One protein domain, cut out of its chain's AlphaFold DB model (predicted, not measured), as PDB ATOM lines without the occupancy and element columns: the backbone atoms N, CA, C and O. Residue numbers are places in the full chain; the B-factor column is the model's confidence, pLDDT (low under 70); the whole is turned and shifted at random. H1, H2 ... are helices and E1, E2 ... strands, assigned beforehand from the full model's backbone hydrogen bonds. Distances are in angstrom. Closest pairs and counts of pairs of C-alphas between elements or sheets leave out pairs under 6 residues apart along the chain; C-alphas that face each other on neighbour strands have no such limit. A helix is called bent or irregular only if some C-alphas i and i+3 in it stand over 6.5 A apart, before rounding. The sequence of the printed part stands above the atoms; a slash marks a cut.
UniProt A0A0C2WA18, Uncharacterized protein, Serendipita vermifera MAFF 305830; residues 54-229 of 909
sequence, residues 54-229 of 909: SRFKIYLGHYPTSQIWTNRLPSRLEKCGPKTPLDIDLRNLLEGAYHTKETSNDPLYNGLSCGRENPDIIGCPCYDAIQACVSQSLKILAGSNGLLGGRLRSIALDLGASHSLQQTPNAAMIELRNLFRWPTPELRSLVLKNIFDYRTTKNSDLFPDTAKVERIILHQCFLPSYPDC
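What this domain is: This is residues 54 to 229 of the 909 residues of an uncharacterized protein of Serendipita vermifera MAFF 305830 (UniProt A0A0C2WA18). Five parallel strands lie side by side in chain order as one twisted sheet, and the long helices H1 and H4 cover one of its faces over E1 and E2, with H6 beside H4 as the third of a row and only grazing the sheet. The other face is bare of named helices; H2 and H3 lie beyond one end of the strands, where residues 99 to 108 stick out. The printed part has 176 residues, with six named helices and five named strands in the order E1 H1 E2 H2 H3 H4 E3 H5 H6 E4 E5; the sheet's order is E1 E2 E3 E4 E5, and the class is mixed, helices and strands. The whole is compact, with a radius of gyration of the C-alphas of 16.1 A and spans of 47 by 39 by 27 A.

How they stand to each other: E1, residues 55 to 60, is an edge strand. H1, residues 63 to 80, is on the sheet over E1 at a height over the sheet of 9.3 A, along the strands at 8 degrees to E1 on the local plane; the closest C-alphas of the two are those of Leu 60 and Ser 66, 5.6 A apart. H1 is only just irregular, with C-alphas 71 and 74 6.7 A apart, and has a kink of 38 degrees near residue 74. E2, residues 86 to 92, is parallel to E1, with N 58 and O 89 at 2.7 A. H2, residues 101 to 104, and H3, residues 107 to 110, are close but not clearly touching, the C-alphas of Thr 103 and Tyr 109 being closest at 7.1 A; neither is on the sheet. H4, residues 126 to 142, is on the same face as H1, over E2 at a height of 9.8 A. H4 touches H1 at a shallow tilt of 10 degrees, the same way; their closest C-alphas are those of Tyr 63 and Cys 126, 5.5 A apart. E3, residues 152 to 158, is parallel to E2, with N 156 and O 88 at 2.8 A. H5, residues 163 to 166, touches no helix and is only just not on the sheet, with 4 pairs of C-alphas within 10 A. H6, residues 171 to 180, touches H4 at a shallow tilt of 21 degrees, the same way, closest at the C-alphas of Ser 135 and Ala 172, 3.9 A; its residues 172 to 176 only graze the sheet. E4, residues 189 to 196, is parallel to E3, with N 191 and O 155 at 2.8 A. E5, residues 215 to 222, is the other edge strand, parallel to E4, with N 192 and O 217 at 2.8 A. E4 bends by 65 degrees at residue 193 and E5 by 81 degrees at residue 219, and these two C-alphas face each other at 4.7 A. Three strand-helix-strand units, parallel neighbour strands with helices between, follow: E1, H1, E2 and E3, H5 H6, E4, each with a right-handed crossover, and E2, H2 H3 H4, E3. H1 and H4 form two layers with the sheet, helices on one face of it. In H4 and H6 every O i to N i+4 pair is within hydrogen-bond range, in H1 12 of 14; H2, H3 and H5 are too short for such a pair.

Where its parts are: E1 begins at C-alpha 55 at (113.496, 214.891, 129.000) and measures 15.9 A. H1 measures 25.8 A, E2 19.4 A, and H4 24.1 A from C-alpha 126 at (134.243, 208.940, 143.029). E3 measures 16.4 A, H6 14.6 A, E4 19.6 A and E5 17.9 A, ending at C-alpha 222 at (129.128, 233.120, 139.708). H2, H3 and H5 have four residues each.

The domain as a whole: The C-alphas farthest apart, of Glu 117 and Ala 211, are 47.5 A apart. The printed part has no cut. The links H3 to H4, 15 residues, and E4 to E5, 18 residues, are long. The mean pLDDT of the printed part is 81.6; residues 95 to 123, 161 to 170 and 200 to 203 are under 70.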
ATOM      1  N   SER A  54     113.212 213.365 125.113       95.50
ATOM      2  CA  SER A  54     113.798 214.703 125.167       95.50
ATOM      3  C   SER A  54     113.922 215.270 126.580       95.50
ATOM      4  O   SER A  54     114.565 216.305 126.753       95.50
ATOM      5  N   ARG A  55     113.330 214.600 127.573       95.31
ATOM      6  CA  ARG A  55     113.496 214.891 129.000       95.31
ATOM      7  C   ARG A  55     114.656 214.070 129.542       95.31
ATOM      8  O   ARG A  55     114.726 212.883 129.247       95.31
ATOM      9  N   PHE A  56     115.541 214.664 130.329       94.50
ATOM     10  CA  PHE A  56     116.699 213.993 130.917       94.50
ATOM     11  C   PHE A  56     116.791 214.344 132.398       94.50
ATOM     12  O   PHE A  56     116.920 215.519 132.727       94.50
ATOM     13  N   LYS A  57     116.759 213.340 133.278       93.38
ATOM     14  CA  LYS A  57     117.003 213.489 134.721       93.38
ATOM     15  C   LYS A  57     118.315 212.811 135.098       93.38
ATOM     16  O   LYS A  57     118.345 211.661 135.522       93.38
ATOM     17  N   ILE A  58     119.415 213.514 134.864       92.56
ATOM     18  CA  ILE A  58     120.781 213.019 135.024       92.56
ATOM     19  C   ILE A  58     121.215 213.242 136.474       92.56
ATOM     20  O   ILE A  58     121.799 214.267 136.820       92.56
ATOM     21  N   TYR A  59     120.910 212.278 137.333       91.12
ATOM     22  CA  TYR A  59     121.335 212.298 138.729       91.12
ATOM     23  C   TYR A  59     122.615 211.482 138.904       91.12
ATOM     24  O   TYR A  59     122.620 210.266 138.705       91.12
ATOM     25  N   LEU A  60     123.704 212.175 139.233       87.19
ATOM     26  CA  LEU A  60     125.048 211.620 139.364       87.19
ATOM     27  C   LEU A  60     125.367 211.447 140.850       87.19
ATOM     28  O   LEU A  60     125.580 212.426 141.557       87.19
ATOM     29  N   GLY A  61     125.342 210.207 141.325       83.12
ATOM     30  CA  GLY A  61     125.900 209.803 142.617       83.12
ATOM     31  C   GLY A  61     127.281 209.189 142.399       83.12
ATOM     32  O   GLY A  61     128.049 209.664 141.574       83.12
ATOM     33  N   HIS A  62     127.590 208.085 143.077       82.31
ATOM     34  CA  HIS A  62     128.865 207.377 142.918       82.31
ATOM     35  C   HIS A  62     129.109 206.830 141.494       82.31
ATOM     36  O   HIS A  62     128.211 206.791 140.645       82.31
ATOM     37  N   TYR A  63     130.343 206.369 141.250       81.44
ATOM     38  CA  TYR A  63     130.874 205.926 139.950       81.44
ATOM     39  C   TYR A  63     129.897 205.126 139.051       81.44
ATOM     40  O   TYR A  63     129.789 205.470 137.870       81.44
ATOM     41  N   PRO A  64     129.129 204.130 139.549       81.19
ATOM     42  CA  PRO A  64     128.234 203.345 138.691       81.19
ATOM     43  C   PRO A  64     127.151 204.188 138.006       81.19
ATOM     44  O   PRO A  64     126.862 204.004 136.823       81.19
ATOM     45  N   THR A  65     126.583 205.160 138.722       82.62
ATOM     46  CA  THR A  65     125.535 206.034 138.173       82.62
ATOM     47  C   THR A  65     126.073 206.928 137.054       82.62
ATOM     48  O   THR A  65     125.417 207.107 136.025       82.62
ATOM     49  N   SER A  66     127.313 207.399 137.197       84.06
ATOM     50  CA  SER A  66     128.031 208.176 136.186       84.06
ATOM     51  C   SER A  66     128.285 207.372 134.908       84.06
ATOM     52  O   SER A  66     128.069 207.861 133.795       84.06
ATOM     53  N   GLN A  67     128.685 206.105 135.032       84.06
ATOM     54  CA  GLN A  67     128.914 205.246 133.869       84.06
ATOM     55  C   GLN A  67     127.611 204.939 133.115       84.06
ATOM     56  O   GLN A  67     127.579 204.984 131.882       84.06
ATOM     57  N   ILE A  68     126.518 204.695 133.847       87.75
ATOM     58  CA  ILE A  68     125.185 204.480 133.270       87.75
ATOM     59  C   ILE A  68     124.786 205.664 132.384       87.75
ATOM     60  O   ILE A  68     124.410 205.469 131.225       87.75
ATOM     61  N   TRP A  69     124.901 206.892 132.892       90.25
ATOM     62  CA  TRP A  69     124.530 208.082 132.127       90.25
ATOM     63  C   TRP A  69     125.459 208.350 130.949       90.25
ATOM     64  O   TRP A  69     124.973 208.694 129.872       90.25
ATOM     65  N   THR A  70     126.758 208.099 131.110       87.50
ATOM     66  CA  THR A  70     127.737 208.215 130.019       87.50
ATOM     67  C   THR A  70     127.348 207.343 128.819       87.50
ATOM     68  O   THR A  70     127.451 207.781 127.675       87.50
ATOM     69  N   ASN A  71     126.820 206.142 129.074       88.88
ATOM     70  CA  ASN A  71     126.388 205.216 128.027       88.88
ATOM     71  C   ASN A  71     124.981 205.526 127.485       88.88
ATOM     72  O   ASN A  71     124.726 205.378 126.288       88.88
ATOM     73  N   ARG A  72     124.046 205.949 128.346       92.25
ATOM     74  CA  ARG A  72     122.642 206.183 127.961       92.25
ATOM     75  C   ARG A  72     122.433 207.487 127.200       92.25
ATOM     76  O   ARG A  72     121.621 207.524 126.273       92.25
ATOM     77  N   LEU A  73     123.154 208.544 127.572       94.44
ATOM     78  CA  LEU A  73     122.924 209.893 127.058       94.44
ATOM     79  C   LEU A  73     122.994 209.970 125.516       94.44
ATOM     80  O   LEU A  73     122.031 210.471 124.928       94.44
ATOM     81  N   PRO A  74     124.019 209.418 124.826       95.31
ATOM     82  CA  PRO A  74     124.061 209.428 123.361       95.31
ATOM     83  C   PRO A  74     122.875 208.696 122.718       95.31
ATOM     84  O   PRO A  74     122.214 209.238 121.832       95.31
ATOM     85  N   SER A  75     122.550 207.493 123.205       93.88
ATOM     86  CA  SER A  75     121.460 206.679 122.651       93.88
ATOM     87  C   SER A  75     120.092 207.339 122.836       93.88
ATOM     88  O   SER A  75     119.200 207.203 121.999       93.88
ATOM     89  N   ARG A  76     119.889 208.061 123.938       94.56
ATOM     90  CA  ARG A  76     118.633 208.770 124.197       94.56
ATOM     91  C   ARG A  76     118.499 210.032 123.348       94.56
ATOM     92  O   ARG A  76     117.419 210.292 122.817       94.56
ATOM     93  N   LEU A  77     119.595 210.763 123.134       95.62
ATOM     94  CA  LEU A  77     119.632 211.890 122.196       95.62
ATOM     95  C   LEU A  77     119.309 211.455 120.760       95.62
ATOM     96  O   LEU A  77     118.601 212.173 120.052       95.62
ATOM     97  N   GLU A  78     119.757 210.268 120.352       95.00
ATOM     98  CA  GLU A  78     119.394 209.673 119.064       95.00
ATOM     99  C   GLU A  78     117.882 209.399 118.966       95.00
ATOM    100  O   GLU A  78     117.235 209.858 118.022       95.00
ATOM    101  N   LYS A  79     117.285 208.745 119.979       95.19
ATOM    102  CA  LYS A  79     115.832 208.456 120.034       95.19
ATOM    103  C   LYS A  79     114.970 209.722 120.032       95.19
ATOM    104  O   LYS A  79     113.896 209.752 119.434       95.19
ATOM    105  N   CYS A  80     115.452 210.780 120.679       95.25
ATOM    106  CA  CYS A  80     114.819 212.096 120.700       95.25
ATOM    107  C   CYS A  80     114.716 212.714 119.288       95.25
ATOM    108  O   CYS A  80     113.769 213.446 118.987       95.25
ATOM    109  N   GLY A  81     115.643 212.384 118.382       94.50
ATOM    110  CA  GLY A  81     115.725 212.949 117.037       94.50
ATOM    111  C   GLY A  81     116.331 214.362 117.010       94.50
ATOM    112  O   GLY A  81     116.578 214.956 118.057       94.50
ATOM    113  N   PRO A  82     116.579 214.940 115.820       94.31
ATOM    114  CA  PRO A  82     117.429 216.129 115.673       94.31
ATOM    115  C   PRO A  82     116.744 217.474 115.961       94.31
ATOM    116  O   PRO A  82     117.434 218.469 116.138       94.31
ATOM    117  N   LYS A  83     115.407 217.533 115.979       95.38
ATOM    118  CA  LYS A  83     114.642 218.797 116.089       95.38
ATOM    119  C   LYS A  83     113.872 218.954 117.398       95.38
ATOM    120  O   LYS A  83     113.301 220.008 117.649       95.38
ATOM    121  N   THR A  84     113.806 217.905 118.207       96.56
ATOM    122  CA  THR A  84     112.968 217.898 119.406       96.56
ATOM    123  C   THR A  84     113.608 218.771 120.494       96.56
ATOM    124  O   THR A  84     114.804 218.591 120.762       96.56
ATOM    125  N   PRO A  85     112.861 219.701 121.118       97.12
ATOM    126  CA  PRO A  85     113.370 220.522 122.214       97.12
ATOM    127  C   PRO A  85     113.767 219.678 123.428       97.12
ATOM    128  O   PRO A  85     113.085 218.705 123.742       97.12
ATOM    129  N   LEU A  86     114.848 220.055 124.107       97.50
ATOM    130  CA  LEU A  86     115.454 219.297 125.202       97.50
ATOM    131  C   LEU A  86     115.122 219.915 126.568       97.50
ATOM    132  O   LEU A  86     115.279 221.122 126.752       97.50
ATOM    133  N   ASP A  87     114.727 219.080 127.529       97.38
ATOM    134  CA  ASP A  87     114.615 219.449 128.941       97.38
ATOM    135  C   ASP A  87     115.619 218.629 129.753       97.38
ATOM    136  O   ASP A  87     115.490 217.411 129.855       97.38
ATOM    137  N   ILE A  88     116.625 219.286 130.318       96.56
ATOM    138  CA  ILE A  88     117.715 218.646 131.055       96.56
ATOM    139  C   ILE A  88     117.630 219.035 132.532       96.56
ATOM    140  O   ILE A  88     117.531 220.213 132.849       96.56
ATOM    141  N   ASP A  89     117.710 218.064 133.433       95.88
ATOM    142  CA  ASP A  89     117.922 218.229 134.873       95.88
ATOM    143  C   ASP A  89     119.129 217.378 135.272       95.88
ATOM    144  O   ASP A  89     119.017 216.163 135.404       95.88
ATOM    145  N   LEU A  90     120.300 218.001 135.385       94.31
ATOM    146  CA  LEU A  90     121.562 217.370 135.750       94.31
ATOM    147  C   LEU A  90     121.949 217.809 137.160       94.31
ATOM    148  O   LEU A  90     122.174 218.994 137.409       94.31
ATOM    149  N   ARG A  91     122.052 216.849 138.084       92.00
ATOM    150  CA  ARG A  91     122.408 217.112 139.484       92.00
ATOM    151  C   ARG A  91     123.509 216.182 139.966       92.00
ATOM    152  O   ARG A  91     123.425 214.972 139.769       92.00
ATOM    153  N   ASN A  92     124.496 216.750 140.643       87.56
ATOM    154  CA  ASN A  92     125.483 216.030 141.430       87.56
ATOM    155  C   ASN A  92     124.907 215.762 142.828       87.56
ATOM    156  O   ASN A  92     124.705 216.686 143.614       87.56
ATOM    157  N   LEU A  93     124.610 214.499 143.119       84.25
ATOM    158  CA  LEU A  93     124.015 214.060 144.378       84.25
ATOM    159  C   LEU A  93     125.045 213.791 145.481       84.25
ATOM    160  O   LEU A  93     124.631 213.669 146.627       84.25
ATOM    161  N   LEU A  94     126.352 213.719 145.181       75.38
ATOM    162  CA  LEU A  94     127.361 213.454 146.219       75.38
ATOM    163  C   LEU A  94     127.487 214.574 147.255       75.38
ATOM    164  O   LEU A  94     127.847 214.313 148.393       75.38
ATOM    165  N   GLU A  95     127.239 215.818 146.854       64.81
ATOM    166  CA  GLU A  95     127.557 217.012 147.656       64.81
ATOM    167  C   GLU A  95     126.329 217.775 148.139       64.81
ATOM    168  O   GLU A  95     126.431 218.835 148.760       64.81
ATOM    169  N   GLY A  96     125.142 217.278 147.817       54.72
ATOM    170  CA  GLY A  96     123.921 217.908 148.265       54.72
ATOM    171  C   GLY A  96     123.656 217.579 149.729       54.72
ATOM    172  O   GLY A  96     123.448 216.423 150.072       54.72
ATOM    173  N   ALA A  97     123.388 218.606 150.541       43.22
ATOM    174  CA  ALA A  97     122.536 218.480 151.735       43.22
ATOM    175  C   ALA A  97     121.111 217.940 151.411       43.22
ATOM    176  O   ALA A  97     120.263 217.812 152.289       43.22
ATOM    177  N   TYR A  98     120.849 217.620 150.137       43.75
ATOM    178  CA  TYR A  98     119.696 216.905 149.606       43.75
ATOM    179  C   TYR A  98     119.827 215.373 149.711       43.75
ATOM    180  O   TYR A  98     119.240 214.651 148.907       43.75
ATOM    181  N   HIS A  99     120.426 214.861 150.788       45.38
ATOM    182  CA  HIS A  99     119.832 213.695 151.452       45.38
ATOM    183  C   HIS A  99     118.486 214.116 152.071       45.38
ATOM    184  O   HIS A  99     118.264 214.059 153.277       45.38
ATOM    185  N   THR A 100     117.570 214.636 151.251       43.09
ATOM    186  CA  THR A 100     116.178 214.756 151.654       43.09
ATOM    187  C   THR A 100     115.702 213.347 151.955       43.09
ATOM    188  O   THR A 100     115.969 212.438 151.173       43.09
ATOM    189  N   LYS A 101     114.987 213.175 153.070       43.28
ATOM    190  CA  LYS A 101     114.450 211.892 153.554       43.28
ATOM    191  C   LYS A 101     113.772 211.029 152.471       43.28
ATOM    192  O   LYS A 101     113.675 209.822 152.634       43.28
ATOM    193  N   GLU A 102     113.320 211.629 151.368       41.56
ATOM    194  CA  GLU A 102     112.749 210.932 150.209       41.56
ATOM    195  C   GLU A 102     113.756 210.081 149.416       41.56
ATOM    196  O   GLU A 102     113.365 209.040 148.906       41.56
ATOM    197  N   THR A 103     115.041 210.455 149.339       44.50
ATOM    198  CA  THR A 103     116.078 209.653 148.657       44.50
ATOM    199  C   THR A 103     116.902 208.797 149.620       44.50
ATOM    200  O   THR A 103     117.399 207.753 149.213       44.50
ATOM    201  N   SER A 104     117.019 209.182 150.899       45.50
ATOM    202  CA  SER A 104     117.742 208.393 151.918       45.50
ATOM    203  C   SER A 104     116.953 207.191 152.449       45.50
ATOM    204  O   SER A 104     117.536 206.294 153.053       45.50
ATOM    205  N   ASN A 105     115.631 207.179 152.253       45.84
ATOM    206  CA  ASN A 105     114.770 206.048 152.603       45.84
ATOM    207  C   ASN A 105     114.661 205.016 151.471       45.84
ATOM    208  O   ASN A 105     114.044 203.975 151.684       45.84
ATOM    209  N   ASP A 106     115.226 205.287 150.286       48.03
ATOM    210  CA  ASP A 106     115.330 204.287 149.226       48.03
ATOM    211  C   ASP A 106     116.581 203.426 149.496       48.03
ATOM    212  O   ASP A 106     117.708 203.907 149.320       48.03
ATOM    213  N   PRO A 107     116.428 202.165 149.948       49.62
ATOM    214  CA  PRO A 107     117.551 201.296 150.304       49.62
ATOM    215  C   PRO A 107     118.542 201.089 149.146       49.62
ATOM    216  O   PRO A 107     119.695 200.731 149.384       49.62
ATOM    217  N   LEU A 108     118.135 201.370 147.902       49.25
ATOM    218  CA  LEU A 108     118.982 201.283 146.713       49.25
ATOM    219  C   LEU A 108     120.036 202.402 146.619       49.25
ATOM    220  O   LEU A 108     121.051 202.213 145.950       49.25
ATOM    221  N   TYR A 109     119.841 203.543 147.291       54.06
ATOM    222  CA  TYR A 109     120.840 204.621 147.343       54.06
ATOM    223  C   TYR A 109     121.949 204.353 148.372       54.06
ATOM    224  O   TYR A 109     123.093 204.743 148.142       54.06
ATOM    225  N   ASN A 110     121.647 203.621 149.453       53.34
ATOM    226  CA  ASN A 110     122.628 203.255 150.483       53.34
ATOM    227  C   ASN A 110     123.604 202.162 150.009       53.34
ATOM    228  O   ASN A 110     124.730 202.100 150.490       53.34
ATOM    229  N   GLY A 111     123.211 201.343 149.026       48.28
ATOM    230  CA  GLY A 111     124.057 200.291 148.442       48.28
ATOM    231  C   GLY A 111     125.103 200.771 147.424       48.28
ATOM    232  O   GLY A 111     125.828 199.948 146.871       48.28
ATOM    233  N   LEU A 112     125.172 202.076 147.137       51.88
ATOM    234  CA  LEU A 112     126.127 202.653 146.185       51.88
ATOM    235  C   LEU A 112     127.231 203.490 146.848       51.88
ATOM    236  O   LEU A 112     128.015 204.096 146.117       51.88
ATOM    237  N   SER A 113     127.302 203.544 148.183       57.22
ATOM    238  CA  SER A 113     128.311 204.326 148.906       57.22
ATOM    239  C   SER A 113     129.734 203.854 148.576       57.22
ATOM    240  O   SER A 113     130.004 202.667 148.399       57.22
ATOM    241  N   CYS A 114     130.670 204.797 148.457       50.31
ATOM    242  CA  CYS A 114     132.071 204.513 148.143       50.31
ATOM    243  C   CYS A 114     132.839 203.960 149.356       50.31
ATOM    244  O   CYS A 114     133.872 204.528 149.668       50.31
ATOM    245  N   GLY A 115     132.341 202.925 150.053       47.91
ATOM    246  CA  GLY A 115     133.036 202.175 151.125       47.91
ATOM    247  C   GLY A 115     133.442 202.954 152.386       47.91
ATOM    248  O   GLY A 115     133.653 202.334 153.424       47.91
ATOM    249  N   ARG A 116     133.480 204.293 152.311       49.56
ATOM    250  CA  ARG A 116     133.955 205.189 153.353       49.56
ATOM    251  C   ARG A 116     132.855 205.510 154.341       49.56
ATOM    252  O   ARG A 116     131.957 206.282 154.025       49.56
ATOM    253  N   GLU A 117     132.944 204.954 155.538       47.97
ATOM    254  CA  GLU A 117     132.047 205.238 156.661       47.97
ATOM    255  C   GLU A 117     132.337 206.617 157.347       47.97
ATOM    256  O   GLU A 117     131.801 206.912 158.415       47.97
ATOM    257  N   ASN A 118     133.112 207.507 156.702       45.25
ATOM    258  CA  ASN A 118     133.437 208.861 157.154       45.25
ATOM    259  C   ASN A 118     132.748 209.878 156.214       45.25
ATOM    260  O   ASN A 118     133.056 209.912 155.017       45.25
ATOM    261  N   PRO A 119     131.798 210.698 156.707       49.66
ATOM    262  CA  PRO A 119     130.937 211.558 155.890       49.66
ATOM    263  C   PRO A 119     131.629 212.800 155.305       49.66
ATOM    264  O   PRO A 119     130.955 213.656 154.725       49.66
ATOM    265  N   ASP A 120     132.953 212.918 155.404       54.25
ATOM    266  CA  ASP A 120     133.698 213.973 154.724       54.25
ATOM    267  C   ASP A 120     133.748 213.698 153.210       54.25
ATOM    268  O   ASP A 120     134.697 213.143 152.652       54.25
ATOM    269  N   ILE A 121     132.695 214.156 152.522       56.91
ATOM    270  CA  ILE A 121     132.478 214.109 151.061       56.91
ATOM    271  C   ILE A 121     133.717 214.569 150.269       56.91
ATOM    272  O   ILE A 121     133.962 214.107 149.153       56.91
ATOM    273  N   ILE A 122     134.541 215.431 150.875       58.56
ATOM    274  CA  ILE A 122     135.771 216.006 150.313       58.56
ATOM    275  C   ILE A 122     136.831 214.924 149.988       58.56
ATOM    276  O   ILE A 122     137.741 215.189 149.205       58.56
ATOM    277  N   GLY A 123     136.694 213.697 150.509       62.09
ATOM    278  CA  GLY A 123     137.620 212.584 150.275       62.09
ATOM    279  C   GLY A 123     137.093 211.404 149.446       62.09
ATOM    280  O   GLY A 123     137.817 210.413 149.327       62.09
ATOM    281  N   CYS A 124     135.867 211.438 148.895       73.00
ATOM    282  CA  CYS A 124     135.361 210.277 148.146       73.00
ATOM    283  C   CYS A 124     136.078 210.147 146.784       73.00
ATOM    284  O   CYS A 124     136.000 211.058 145.956       73.00
ATOM    285  N   PRO A 125     136.694 208.990 146.467       75.00
ATOM    286  CA  PRO A 125     137.421 208.786 145.208       75.00
ATOM    287  C   PRO A 125     136.525 208.859 143.958       75.00
ATOM    288  O   PRO A 125     137.009 209.016 142.841       75.00
ATOM    289  N   CYS A 126     135.200 208.772 144.125       80.62
ATOM    290  CA  CYS A 126     134.243 208.940 143.029       80.62
ATOM    291  C   CYS A 126     134.144 210.386 142.524       80.62
ATOM    292  O   CYS A 126     133.598 210.600 141.442       80.62
ATOM    293  N   TYR A 127     134.642 211.360 143.286       82.12
ATOM    294  CA  TYR A 127     134.490 212.775 142.988       82.12
ATOM    295  C   TYR A 127     135.041 213.152 141.602       82.12
ATOM    296  O   TYR A 127     134.310 213.698 140.772       82.12
ATOM    297  N   ASP A 128     136.282 212.766 141.298       82.44
ATOM    298  CA  ASP A 128     136.905 213.044 139.999       82.44
ATOM    299  C   ASP A 128     136.158 212.367 138.844       82.44
ATOM    300  O   ASP A 128     135.969 212.957 137.779       82.44
ATOM    301  N   ALA A 129     135.673 211.141 139.059       83.06
ATOM    302  CA  ALA A 129     134.899 210.419 138.055       83.06
ATOM    303  C   ALA A 129     133.549 211.090 137.767       83.06
ATOM    304  O   ALA A 129     133.091 211.106 136.623       83.06
ATOM    305  N   ILE A 130     132.917 211.678 138.782       84.62
ATOM    306  CA  ILE A 130     131.681 212.442 138.610       84.62
ATOM    307  C   ILE A 130     131.965 213.743 137.891       84.62
ATOM    308  O   ILE A 130     131.255 214.049 136.942       84.62
ATOM    309  N   GLN A 131     133.022 214.471 138.252       85.88
ATOM    310  CA  GLN A 131     133.412 215.677 137.521       85.88
ATOM    311  C   GLN A 131     133.714 215.368 136.049       85.88
ATOM    312  O   GLN A 131     133.267 216.092 135.153       85.88
ATOM    313  N   ALA A 132     134.389 214.250 135.771       87.75
ATOM    314  CA  ALA A 132     134.605 213.767 134.412       87.75
ATOM    315  C   ALA A 132     133.281 213.432 133.701       87.75
ATOM    316  O   ALA A 132     133.103 213.797 132.540       87.75
ATOM    317  N   CYS A 133     132.328 212.799 134.390       89.38
ATOM    318  CA  CYS A 133     131.012 212.481 133.838       89.38
ATOM    319  C   CYS A 133     130.149 213.726 133.588       89.38
ATOM    320  O   CYS A 133     129.527 213.824 132.530       89.38
ATOM    321  N   VAL A 134     130.143 214.699 134.503       90.88
ATOM    322  CA  VAL A 134     129.501 216.009 134.323       90.88
ATOM    323  C   VAL A 134     130.090 216.684 133.091       90.88
ATOM    324  O   VAL A 134     129.350 217.063 132.188       90.88
ATOM    325  N   SER A 135     131.420 216.780 133.021       91.75
ATOM    326  CA  SER A 135     132.143 217.368 131.890       91.75
ATOM    327  C   SER A 135     131.768 216.694 130.568       91.75
ATOM    328  O   SER A 135     131.333 217.352 129.622       91.75
ATOM    329  N   GLN A 136     131.829 215.362 130.522       92.56
ATOM    330  CA  GLN A 136     131.472 214.587 129.339       92.56
ATOM    331  C   GLN A 136     129.993 214.752 128.963       92.56
ATOM    332  O   GLN A 136     129.674 214.882 127.782       92.56
ATOM    333  N   SER A 137     129.090 214.793 129.942       93.19
ATOM    334  CA  SER A 137     127.657 215.002 129.715       93.19
ATOM    335  C   SER A 137     127.389 216.386 129.132       93.19
ATOM    336  O   SER A 137     126.679 216.498 128.137       93.19
ATOM    337  N   LEU A 138     128.007 217.435 129.682       94.00
ATOM    338  CA  LEU A 138     127.908 218.802 129.165       94.00
ATOM    339  C   LEU A 138     128.473 218.913 127.746       94.00
ATOM    340  O   LEU A 138     127.846 219.524 126.883       94.00
ATOM    341  N   LYS A 139     129.605 218.258 127.473       94.50
ATOM    342  CA  LYS A 139     130.201 218.186 126.135       94.50
ATOM    343  C   LYS A 139     129.274 217.511 125.125       94.50
ATOM    344  O   LYS A 139     129.083 218.022 124.021       94.50
ATOM    345  N   ILE A 140     128.674 216.378 125.499       94.50
ATOM    346  CA  ILE A 140     127.687 215.680 124.665       94.50
ATOM    347  C   ILE A 140     126.470 216.581 124.429       94.50
ATOM    348  O   ILE A 140     126.034 216.704 123.291       94.50
ATOM    349  N   LEU A 141     125.955 217.244 125.470       93.88
ATOM    350  CA  LEU A 141     124.793 218.135 125.388       93.88
ATOM    351  C   LEU A 141     125.058 219.418 124.595       93.88
ATOM    352  O   LEU A 141     124.122 219.970 124.020       93.88
ATOM    353  N   ALA A 142     126.302 219.889 124.522       93.69
ATOM    354  CA  ALA A 142     126.674 220.980 123.628       93.69
ATOM    355  C   ALA A 142     126.565 220.527 122.164       93.69
ATOM    356  O   ALA A 142     126.062 221.257 121.304       93.69
ATOM    357  N   GLY A 143     126.980 219.286 121.897       93.62
ATOM    358  CA  GLY A 143     127.057 218.720 120.558       93.62
ATOM    359  C   GLY A 143     128.107 219.419 119.689       93.62
ATOM    360  O   GLY A 143     128.735 220.411 120.070       93.62
ATOM    361  N   SER A 144     128.303 218.914 118.472       92.25
ATOM    362  CA  SER A 144     129.160 219.580 117.490       92.25
ATOM    363  C   SER A 144     128.583 220.955 117.143       92.25
ATOM    364  O   SER A 144     127.436 221.046 116.704       92.25
ATOM    365  N   ASN A 145     129.378 222.013 117.317       90.00
ATOM    366  CA  ASN A 145     129.019 223.399 116.989       90.00
ATOM    367  C   ASN A 145     127.759 223.935 117.700       90.00
ATOM    368  O   ASN A 145     127.076 224.797 117.157       90.00
ATOM    369  N   GLY A 146     127.410 223.412 118.881       89.50
ATOM    370  CA  GLY A 146     126.266 223.928 119.643       89.50
ATOM    371  C   GLY A 146     124.891 223.506 119.127       89.50
ATOM    372  O   GLY A 146     123.883 224.008 119.622       89.50
ATOM    373  N   LEU A 147     124.813 222.589 118.152       92.44
ATOM    374  CA  LEU A 147     123.545 222.163 117.542       92.44
ATOM    375  C   LEU A 147     122.544 221.598 118.560       92.44
ATOM    376  O   LEU A 147     121.333 221.739 118.383       92.44
ATOM    377  N   LEU A 148     123.036 220.947 119.616       93.12
ATOM    378  CA  LEU A 148     122.190 220.442 120.696       93.12
ATOM    379  C   LEU A 148     121.840 221.544 121.703       93.12
ATOM    380  O   LEU A 148     120.690 221.612 122.135       93.12
ATOM    381  N   GLY A 149     122.771 222.468 121.969       91.12
ATOM    382  CA  GLY A 149     122.524 223.681 122.755       91.12
ATOM    383  C   GLY A 149     121.354 224.510 122.214       91.12
ATOM    384  O   GLY A 149     120.454 224.871 122.968       91.12
ATOM    385  N   GLY A 150     121.276 224.697 120.892       93.38
ATOM    386  CA  GLY A 150     120.180 225.434 120.245       93.38
ATOM    387  C   GLY A 150     118.782 224.823 120.428       93.38
ATOM    388  O   GLY A 150     117.781 225.481 120.151       93.38
ATOM    389  N   ARG A 151     118.692 223.576 120.910       96.06
ATOM    390  CA  ARG A 151     117.435 222.867 121.191       96.06
ATOM    391  C   ARG A 151     117.034 222.917 122.663       96.06
ATOM    392  O   ARG A 151     115.959 222.416 122.998       96.06
ATOM    393  N   LEU A 152     117.888 223.435 123.545       97.31
ATOM    394  CA  LEU A 152     117.599 223.505 124.973       97.31
ATOM    395  C   LEU A 152     116.361 224.369 125.206       97.31
ATOM    396  O   LEU A 152     116.327 225.534 124.827       97.31
ATOM    397  N   ARG A 153     115.355 223.778 125.847       97.69
ATOM    398  CA  ARG A 153     114.128 224.447 126.287       97.69
ATOM    399  C   ARG A 153     114.136 224.680 127.787       97.69
ATOM    400  O   ARG A 153     113.727 225.741 128.252       97.69
ATOM    401  N   SER A 154     114.603 223.696 128.542       97.94
ATOM    402  CA  SER A 154     114.773 223.783 129.987       97.94
ATOM    403  C   SER A 154     116.107 223.157 130.364       97.94
ATOM    404  O   SER A 154     116.416 222.061 129.905       97.94
ATOM    405  N   ILE A 155     116.897 223.830 131.195       97.38
ATOM    406  CA  ILE A 155     118.123 223.261 131.754       97.38
ATOM    407  C   ILE A 155     118.219 223.586 133.241       97.38
ATOM    408  O   ILE A 155     118.144 224.747 133.640       97.38
ATOM    409  N   ALA A 156     118.357 222.545 134.052       97.00
ATOM    410  CA  ALA A 156     118.652 222.612 135.467       97.00
ATOM    411  C   ALA A 156     119.999 221.941 135.728       97.00
ATOM    412  O   ALA A 156     120.173 220.777 135.390       97.00
ATOM    413  N   LEU A 157     120.953 222.687 136.278       95.12
ATOM    414  CA  LEU A 157     122.289 222.224 136.636       95.12
ATOM    415  C   LEU A 157     122.507 222.491 138.124       95.12
ATOM    416  O   LEU A 157     122.436 223.640 138.553       95.12
ATOM    417  N   ASP A 158     122.790 221.448 138.896       92.44
ATOM    418  CA  ASP A 158     123.243 221.553 140.285       92.44
ATOM    419  C   ASP A 158     124.529 220.750 140.442       92.44
ATOM    420  O   ASP A 158     124.502 219.524 140.371       92.44
ATOM    421  N   LEU A 159     125.666 221.428 140.583       87.94
ATOM    422  CA  LEU A 159     126.971 220.759 140.581       87.94
ATOM    423  C   LEU A 159     127.477 220.382 141.981       87.94
ATOM    424  O   LEU A 159     128.547 219.780 142.069       87.94
ATOM    425  N   GLY A 160     126.682 220.629 143.030       83.12
ATOM    426  CA  GLY A 160     127.050 220.317 144.413       83.12
ATOM    427  C   GLY A 160     127.816 221.442 145.117       83.12
ATOM    428  O   GLY A 160     128.482 222.256 144.481       83.12
ATOM    429  N   ALA A 161     127.674 221.535 146.444       68.25
ATOM    430  CA  ALA A 161     128.238 222.606 147.267       68.25
ATOM    431  C   ALA A 161     129.699 222.331 147.671       68.25
ATOM    432  O   ALA A 161     130.057 222.443 148.842       68.25
ATOM    433  N   SER A 162     130.570 221.953 146.738       59.53
ATOM    434  CA  SER A 162     131.974 221.769 147.083       59.53
ATOM    435  C   SER A 162     132.686 223.102 147.301       59.53
ATOM    436  O   SER A 162     132.993 223.875 146.391       59.53
ATOM    437  N   HIS A 163     133.019 223.347 148.564       56.19
ATOM    438  CA  HIS A 163     133.986 224.361 148.965       56.19
ATOM    439  C   HIS A 163     135.407 224.040 148.452       56.19
ATOM    440  O   HIS A 163     136.247 224.938 148.392       56.19
ATOM    441  N   SER A 164     135.681 222.792 148.042       52.88
ATOM    442  CA  SER A 164     136.980 222.343 147.521       52.88
ATOM    443  C   SER A 164     137.194 222.647 146.026       52.88
ATOM    444  O   SER A 164     138.336 222.741 145.577       52.88
ATOM    445  N   LEU A 165     136.130 222.927 145.258       50.25
ATOM    446  CA  LEU A 165     136.183 223.299 143.832       50.25
ATOM    447  C   LEU A 165     136.864 224.640 143.560       50.25
ATOM    448  O   LEU A 165     137.120 224.985 142.407       50.25
ATOM    449  N   GLN A 166     137.177 225.409 144.601       55.12
ATOM    450  CA  GLN A 166     137.841 226.699 144.445       55.12
ATOM    451  C   GLN A 166     139.280 226.571 143.920       55.12
ATOM    452  O   GLN A 166     139.818 227.553 143.407       55.12
ATOM    453  N   GLN A 167     139.918 225.394 144.013       53.75
ATOM    454  CA  GLN A 167     141.366 225.282 143.793       53.75
ATOM    455  C   GLN A 167     141.789 224.683 142.438       53.75
ATOM    456  O   GLN A 167     142.850 225.053 141.928       53.75
ATOM    457  N   THR A 168     140.976 223.869 141.757       46.94
ATOM    458  CA  THR A 168     141.369 223.237 140.477       46.94
ATOM    459  C   THR A 168     140.546 223.738 139.279       46.94
ATOM    460  O   THR A 168     139.366 224.060 139.417       46.94
ATOM    461  N   PRO A 169     141.148 223.880 138.076       54.25
ATOM    462  CA  PRO A 169     140.392 224.182 136.865       54.25
ATOM    463  C   PRO A 169     139.487 222.995 136.558       54.25
ATOM    464  O   PRO A 169     139.943 221.968 136.062       54.25
ATOM    465  N   ASN A 170     138.207 223.135 136.874       69.81
ATOM    466  CA  ASN A 170     137.249 222.072 136.652       69.81
ATOM    467  C   ASN A 170     136.960 221.940 135.145       69.81
ATOM    468  O   ASN A 170     136.442 222.870 134.522       69.81
ATOM    469  N   ALA A 171     137.282 220.786 134.554       83.62
ATOM    470  CA  ALA A 171     136.955 220.466 133.165       83.62
ATOM    471  C   ALA A 171     135.454 220.659 132.871       83.62
ATOM    472  O   ALA A 171     135.098 221.152 131.801       83.62
ATOM    473  N   ALA A 172     134.583 220.385 133.849       85.88
ATOM    474  CA  ALA A 172     133.149 220.622 133.727       85.88
ATOM    475  C   ALA A 172     132.807 222.098 133.480       85.88
ATOM    476  O   ALA A 172     131.894 222.388 132.714       85.88
ATOM    477  N   MET A 173     133.559 223.044 134.053       87.94
ATOM    478  CA  MET A 173     133.333 224.474 133.810       87.94
ATOM    479  C   MET A 173     133.725 224.894 132.395       87.94
ATOM    480  O   MET A 173     133.047 225.727 131.795       87.94
ATOM    481  N   ILE A 174     134.784 224.304 131.834       88.69
ATOM    482  CA  ILE A 174     135.156 224.530 130.430       88.69
ATOM    483  C   ILE A 174     134.018 224.059 129.521       88.69
ATOM    484  O   ILE A 174     133.591 224.801 128.636       88.69
ATOM    485  N   GLU A 175     133.481 222.866 129.774       92.44
ATOM    486  CA  GLU A 175     132.387 222.327 128.964       92.44
ATOM    487  C   GLU A 175     131.057 223.053 129.196       92.44
ATOM    488  O   GLU A 175     130.291 223.241 128.253       92.44
ATOM    489  N   LEU A 176     130.809 223.576 130.398       91.81
ATOM    490  CA  LEU A 176     129.668 224.451 130.673       91.81
ATOM    491  C   LEU A 176     129.736 225.742 129.847       91.81
ATOM    492  O   LEU A 176     128.736 226.158 129.260       91.81
ATOM    493  N   ARG A 177     130.917 226.363 129.735       90.56
ATOM    494  CA  ARG A 177     131.106 227.506 128.829       90.56
ATOM    495  C   ARG A 177     130.903 227.100 127.376       90.56
ATOM    496  O   ARG A 177     130.276 227.837 126.622       90.56
ATOM    497  N   ASN A 178     131.412 225.937 126.977       90.69
ATOM    498  CA  ASN A 178     131.212 225.429 125.621       90.69
ATOM    499  C   ASN A 178     129.736 225.172 125.309       90.69
ATOM    500  O   ASN A 178     129.344 225.356 124.163       90.69
ATOM    501  N   LEU A 179     128.930 224.784 126.299       93.25
ATOM    502  CA  LEU A 179     127.487 224.634 126.158       93.25
ATOM    503  C   LEU A 179     126.803 225.992 125.953       93.25
ATOM    504  O   LEU A 179     126.037 226.151 125.006       93.25
ATOM    505  N   PHE A 180     127.108 226.978 126.803       93.94
ATOM    506  CA  PHE A 180     126.398 228.262 126.830       93.94
ATOM    507  C   PHE A 180     126.989 229.370 125.952       93.94
ATOM    508  O   PHE A 180     126.384 230.431 125.851       93.94
ATOM    509  N   ARG A 181     128.129 229.163 125.285       94.19
ATOM    510  CA  ARG A 181     128.650 230.115 124.281       94.19
ATOM    511  C   ARG A 181     127.851 230.118 122.974       94.19
ATOM    512  O   ARG A 181     128.065 230.982 122.130       94.19
ATOM    513  N   TRP A 182     127.009 229.109 122.757       93.44
ATOM    514  CA  TRP A 182     126.213 228.966 121.541       93.44
ATOM    515  C   TRP A 182     124.803 229.536 121.731       93.44
ATOM    516  O   TRP A 182     124.303 229.522 122.856       93.44
ATOM    517  N   PRO A 183     124.144 230.016 120.656       94.62
ATOM    518  CA  PRO A 183     122.773 230.516 120.733       94.62
ATOM    519  C   PRO A 183     121.804 229.476 121.296       94.62
ATOM    520  O   PRO A 183     121.803 228.326 120.854       94.62
ATOM    521  N   THR A 184     120.952 229.887 122.239       95.25
ATOM    522  CA  THR A 184     119.930 229.016 122.857       95.25
ATOM    523  C   THR A 184     118.510 229.594 122.696       95.25
ATOM    524  O   THR A 184     117.814 229.832 123.684       95.25
ATOM    525  N   PRO A 185     118.033 229.784 121.446       95.69
ATOM    526  CA  PRO A 185     116.806 230.530 121.124       95.69
ATOM    527  C   PRO A 185     115.508 229.923 121.663       95.69
ATOM    528  O   PRO A 185     114.465 230.581 121.652       95.69
ATOM    529  N   GLU A 186     115.518 228.654 122.072       96.69
ATOM    530  CA  GLU A 186     114.349 227.964 122.629       96.69
ATOM    531  C   GLU A 186     114.355 227.889 124.160       96.69
ATOM    532  O   GLU A 186     113.391 227.382 124.738       96.69
ATOM    533  N   LEU A 187     115.394 228.414 124.822       97.56
ATOM    534  CA  LEU A 187     115.551 228.309 126.268       97.56
ATOM    535  C   LEU A 187     114.487 229.147 126.983       97.56
ATOM    536  O   LEU A 187     114.444 230.366 126.852       97.56
ATOM    537  N   ARG A 188     113.632 228.481 127.764       97.94
ATOM    538  CA  ARG A 188     112.554 229.089 128.562       97.94
ATOM    539  C   ARG A 188     112.794 229.002 130.062       97.94
ATOM    540  O   ARG A 188     112.307 229.853 130.798       97.94
ATOM    541  N   SER A 189     113.511 227.978 130.522       98.06
ATOM    542  CA  SER A 189     113.774 227.738 131.943       98.06
ATOM    543  C   SER A 189     115.252 227.451 132.173       98.06
ATOM    544  O   SER A 189     115.788 226.485 131.630       98.06
ATOM    545  N   LEU A 190     115.896 228.269 132.999       97.62
ATOM    546  CA  LEU A 190     117.289 228.119 133.400       97.62
ATOM    547  C   LEU A 190     117.372 228.003 134.922       97.62
ATOM    548  O   LEU A 190     116.989 228.924 135.637       97.62
ATOM    549  N   VAL A 191     117.897 226.892 135.424       97.19
ATOM    550  CA  VAL A 191     118.174 226.676 136.845       97.19
ATOM    551  C   VAL A 191     119.646 226.333 136.983       97.19
ATOM    552  O   VAL A 191     120.091 225.316 136.479       97.19
ATOM    553  N   LEU A 192     120.412 227.172 137.660       95.38
ATOM    554  CA  LEU A 192     121.819 226.949 137.945       95.38
ATOM    555  C   LEU A 192     122.005 226.993 139.458       95.38
ATOM    556  O   LEU A 192     121.507 227.904 140.130       95.38
ATOM    557  N   LYS A 193     122.696 225.992 139.995       92.62
ATOM    558  CA  LYS A 193     123.004 225.867 141.413       92.62
ATOM    559  C   LYS A 193     124.453 225.437 141.615       92.62
ATOM    560  O   LYS A 193     124.915 224.512 140.952       92.62
ATOM    561  N   ASN A 194     125.145 226.103 142.535       89.50
ATOM    562  CA  ASN A 194     126.524 225.794 142.918       89.50
ATOM    563  C   ASN A 194     127.498 225.782 141.723       89.50
ATOM    564  O   ASN A 194     128.236 224.828 141.502       89.50
ATOM    565  N   ILE A 195     127.478 226.847 140.915       89.38
ATOM    566  CA  ILE A 195     128.303 226.956 139.701       89.38
ATOM    567  C   ILE A 195     129.240 228.144 139.837       89.38
ATOM    568  O   ILE A 195     128.793 229.288 139.874       89.38
ATOM    569  N   PHE A 196     130.542 227.884 139.864       86.44
ATOM    570  CA  PHE A 196     131.534 228.911 140.144       86.44
ATOM    571  C   PHE A 196     132.576 229.009 139.037       86.44
ATOM    572  O   PHE A 196     133.342 228.078 138.796       86.44
ATOM    573  N   ASP A 197     132.646 230.175 138.401       85.19
ATOM    574  CA  ASP A 197     133.675 230.502 137.430       85.19
ATOM    575  C   ASP A 197     134.626 231.592 137.954       85.19
ATOM    576  O   ASP A 197     134.357 232.789 137.861       85.19
ATOM    577  N   TYR A 198     135.764 231.175 138.517       75.31
ATOM    578  CA  TYR A 198     136.748 232.090 139.112       75.31
ATOM    579  C   TYR A 198     137.808 232.607 138.130       75.31
ATOM    580  O   TYR A 198     138.579 233.496 138.488       75.31
ATOM    581  N   ARG A 199     137.931 232.017 136.932       70.25
ATOM    582  CA  ARG A 199     139.162 232.131 136.120       70.25
ATOM    583  C   ARG A 199     139.055 233.050 134.906       70.25
ATOM    584  O   ARG A 199     140.058 233.254 134.228       70.25
ATOM    585  N   THR A 200     137.884 233.589 134.583       59.47
ATOM    586  CA  THR A 200     137.721 234.379 133.352       59.47
ATOM    587  C   THR A 200     138.027 235.857 133.504       59.47
ATOM    588  O   THR A 200     137.425 236.579 134.295       59.47
ATOM    589  N   THR A 201     138.900 236.316 132.610       56.41
ATOM    590  CA  THR A 201     138.969 237.687 132.106       56.41
ATOM    591  C   THR A 201     137.630 238.095 131.475       56.41
ATOM    592  O   THR A 201     136.981 237.268 130.842       56.41
ATOM    593  N   LYS A 202     137.253 239.370 131.616       62.50
ATOM    594  CA  LYS A 202     135.947 240.024 131.349       62.50
ATOM    595  C   LYS A 202     135.205 239.780 130.005       62.50
ATOM    596  O   LYS A 202     134.187 240.424 129.800       62.50
ATOM    597  N   ASN A 203     135.636 238.886 129.110       60.53
ATOM    598  CA  ASN A 203     135.223 238.892 127.694       60.53
ATOM    599  C   ASN A 203     134.593 237.588 127.151       60.53
ATOM    600  O   ASN A 203     134.633 237.370 125.944       60.53
ATOM    601  N   SER A 204     134.038 236.695 127.977       72.81
ATOM    602  CA  SER A 204     133.258 235.564 127.440       72.81
ATOM    603  C   SER A 204     131.760 235.861 127.490       72.81
ATOM    604  O   SER A 204     131.150 235.794 128.563       72.81
ATOM    605  N   ASP A 205     131.181 236.154 126.328       84.38
ATOM    606  CA  ASP A 205     129.734 236.231 126.141       84.38
ATOM    607  C   ASP A 205     129.141 234.821 126.297       84.38
ATOM    608  O   ASP A 205     129.347 233.939 125.461       84.38
ATOM    609  N   LEU A 206     128.450 234.583 127.411       91.06
ATOM    610  CA  LEU A 206     127.626 233.400 127.636       91.06
ATOM    611  C   LEU A 206     126.167 233.773 127.373       91.06
ATOM    612  O   LEU A 206     125.772 234.926 127.534       91.06
ATOM    613  N   PHE A 207     125.361 232.772 127.028       92.62
ATOM    614  CA  PHE A 207     123.920 232.889 126.801       92.62
ATOM    615  C   PHE A 207     123.496 233.808 125.638       92.62
ATOM    616  O   PHE A 207     122.547 234.587 125.802       92.62
ATOM    617  N   PRO A 208     124.116 233.719 124.444       93.44
ATOM    618  CA  PRO A 208     123.599 234.446 123.294       93.44
ATOM    619  C   PRO A 208     122.187 233.953 122.937       93.44
ATOM    620  O   PRO A 208     121.866 232.768 123.063       93.44
ATOM    621  N   ASP A 209     121.346 234.884 122.483       94.06
ATOM    622  CA  ASP A 209     119.972 234.623 122.035       94.06
ATOM    623  C   ASP A 209     119.095 233.898 123.078       94.06
ATOM    624  O   ASP A 209     118.456 232.887 122.804       94.06
ATOM    625  N   THR A 210     119.080 234.408 124.314       95.06
ATOM    626  CA  THR A 210     118.254 233.888 125.422       95.06
ATOM    627  C   THR A 210     116.975 234.688 125.658       95.06
ATOM    628  O   THR A 210     116.367 234.613 126.723       95.06
ATOM    629  N   ALA A 211     116.497 235.414 124.644       94.31
ATOM    630  CA  ALA A 211     115.342 236.299 124.778       94.31
ATOM    631  C   ALA A 211     114.052 235.570 125.205       94.31
ATOM    632  O   ALA A 211     113.142 236.210 125.715       94.31
ATOM    633  N   LYS A 212     113.929 234.246 125.030       96.88
ATOM    634  CA  LYS A 212     112.738 233.479 125.448       96.88
ATOM    635  C   LYS A 212     112.762 232.996 126.904       96.88
ATOM    636  O   LYS A 212     111.818 232.313 127.301       96.88
ATOM    637  N   VAL A 213     113.790 233.315 127.696       97.50
ATOM    638  CA  VAL A 213     113.884 232.849 129.088       97.50
ATOM    639  C   VAL A 213     112.762 233.467 129.926       97.50
ATOM    640  O   VAL A 213     112.718 234.673 130.150       97.50
ATOM    641  N   GLU A 214     111.853 232.619 130.407       97.94
ATOM    642  CA  GLU A 214     110.712 232.997 131.248       97.94
ATOM    643  C   GLU A 214     110.966 232.692 132.730       97.94
ATOM    644  O   GLU A 214     110.426 233.369 133.602       97.94
ATOM    645  N   ARG A 215     111.784 231.679 133.036       98.06
ATOM    646  CA  ARG A 215     112.111 231.264 134.403       98.06
ATOM    647  C   ARG A 215     113.616 231.202 134.603       98.06
ATOM    648  O   ARG A 215     114.306 230.503 133.865       98.06
ATOM    649  N   ILE A 216     114.103 231.863 135.648       97.06
ATOM    650  CA  ILE A 216     115.516 231.875 136.020       97.06
ATOM    651  C   ILE A 216     115.700 231.557 137.508       97.06
ATOM    652  O   ILE A 216     115.078 232.165 138.374       97.06
ATOM    653  N   ILE A 217     116.547 230.583 137.831       96.38
ATOM    654  CA  ILE A 217     116.935 230.253 139.205       96.38
ATOM    655  C   ILE A 217     118.458 230.204 139.268       96.38
ATOM    656  O   ILE A 217     119.060 229.414 138.554       96.38
ATOM    657  N   LEU A 218     119.078 231.029 140.106       94.50
ATOM    658  CA  LEU A 218     120.528 231.154 140.244       94.50
ATOM    659  C   LEU A 218     120.897 231.098 141.727       94.50
ATOM    660  O   LEU A 218     120.774 232.106 142.421       94.50
ATOM    661  N   HIS A 219     121.317 229.938 142.239       91.88
ATOM    662  CA  HIS A 219     121.713 229.784 143.648       91.88
ATOM    663  C   HIS A 219     123.195 229.425 143.760       91.88
ATOM    664  O   HIS A 219     123.618 228.421 143.211       91.88
ATOM    665  N   GLN A 220     123.998 230.200 144.487       89.00
ATOM    666  CA  GLN A 220     125.456 230.013 144.548       89.00
ATOM    667  C   GLN A 220     126.110 229.990 143.157       89.00
ATOM    668  O   GLN A 220     126.963 229.152 142.867       89.00
ATOM    669  N   CYS A 221     125.679 230.885 142.265       89.81
ATOM    670  CA  CYS A 221     126.205 230.961 140.905       89.81
ATOM    671  C   CYS A 221     127.052 232.212 140.699       89.81
ATOM    672  O   CYS A 221     126.623 233.311 141.047       89.81
ATOM    673  N   PHE A 222     128.224 232.042 140.094       87.75
ATOM    674  CA  PHE A 222     129.128 233.120 139.708       87.75
ATOM    675  C   PHE A 222     129.622 232.869 138.291       87.75
ATOM    676  O   PHE A 222     130.506 232.043 138.074       87.75
ATOM    677  N   LEU A 223     129.025 233.576 137.337       87.75
ATOM    678  CA  LEU A 223     129.357 233.490 135.919       87.75
ATOM    679  C   LEU A 223     129.851 234.850 135.406       87.75
ATOM    680  O   LEU A 223     129.477 235.886 135.964       87.75
ATOM    681  N   PRO A 224     130.672 234.876 134.341       86.25
ATOM    682  CA  PRO A 224     131.134 236.126 133.733       86.25
ATOM    683  C   PRO A 224     129.991 236.946 133.111       86.25
ATOM    684  O   PRO A 224     130.079 238.170 133.052       86.25
ATOM    685  N   SER A 225     128.921 236.282 132.673       89.56
ATOM    686  CA  SER A 225     127.704 236.878 132.121       89.56
ATOM    687  C   SER A 225     126.493 235.980 132.415       89.56
ATOM    688  O   SER A 225     126.641 234.803 132.753       89.56
ATOM    689  N   TYR A 226     125.295 236.556 132.333       91.38
ATOM    690  CA  TYR A 226     124.009 235.917 132.639       91.38
ATOM    691  C   TYR A 226     123.058 236.114 131.447       91.38
ATOM    692  O   TYR A 226     123.265 237.065 130.689       91.38
ATOM    693  N   PRO A 227     122.040 235.253 131.260       92.38
ATOM    694  CA  PRO A 227     121.101 235.388 130.144       92.38
ATOM    695  C   PRO A 227     120.306 236.694 130.198       92.38
ATOM    696  O   PRO A 227     120.126 237.293 131.266       92.38
ATOM    697  N   ASP A 228     119.763 237.088 129.047       91.88
ATOM    698  CA  ASP A 228     118.801 238.183 128.978       91.88
ATOM    699  C   ASP A 228     117.541 237.821 129.778       91.88
ATOM    700  O   ASP A 228     116.875 236.817 129.529       91.88
ATOM    701  N   CYS A 229     117.224 238.652 130.768       93.12
ATOM    702  CA  CYS A 229     116.084 238.461 131.654       93.12
ATOM    703  C   CYS A 229     114.869 239.314 131.253       93.12
ATOM    704  O   CYS A 229     113.911 239.372 132.020       93.12
TER     705      CYS A 229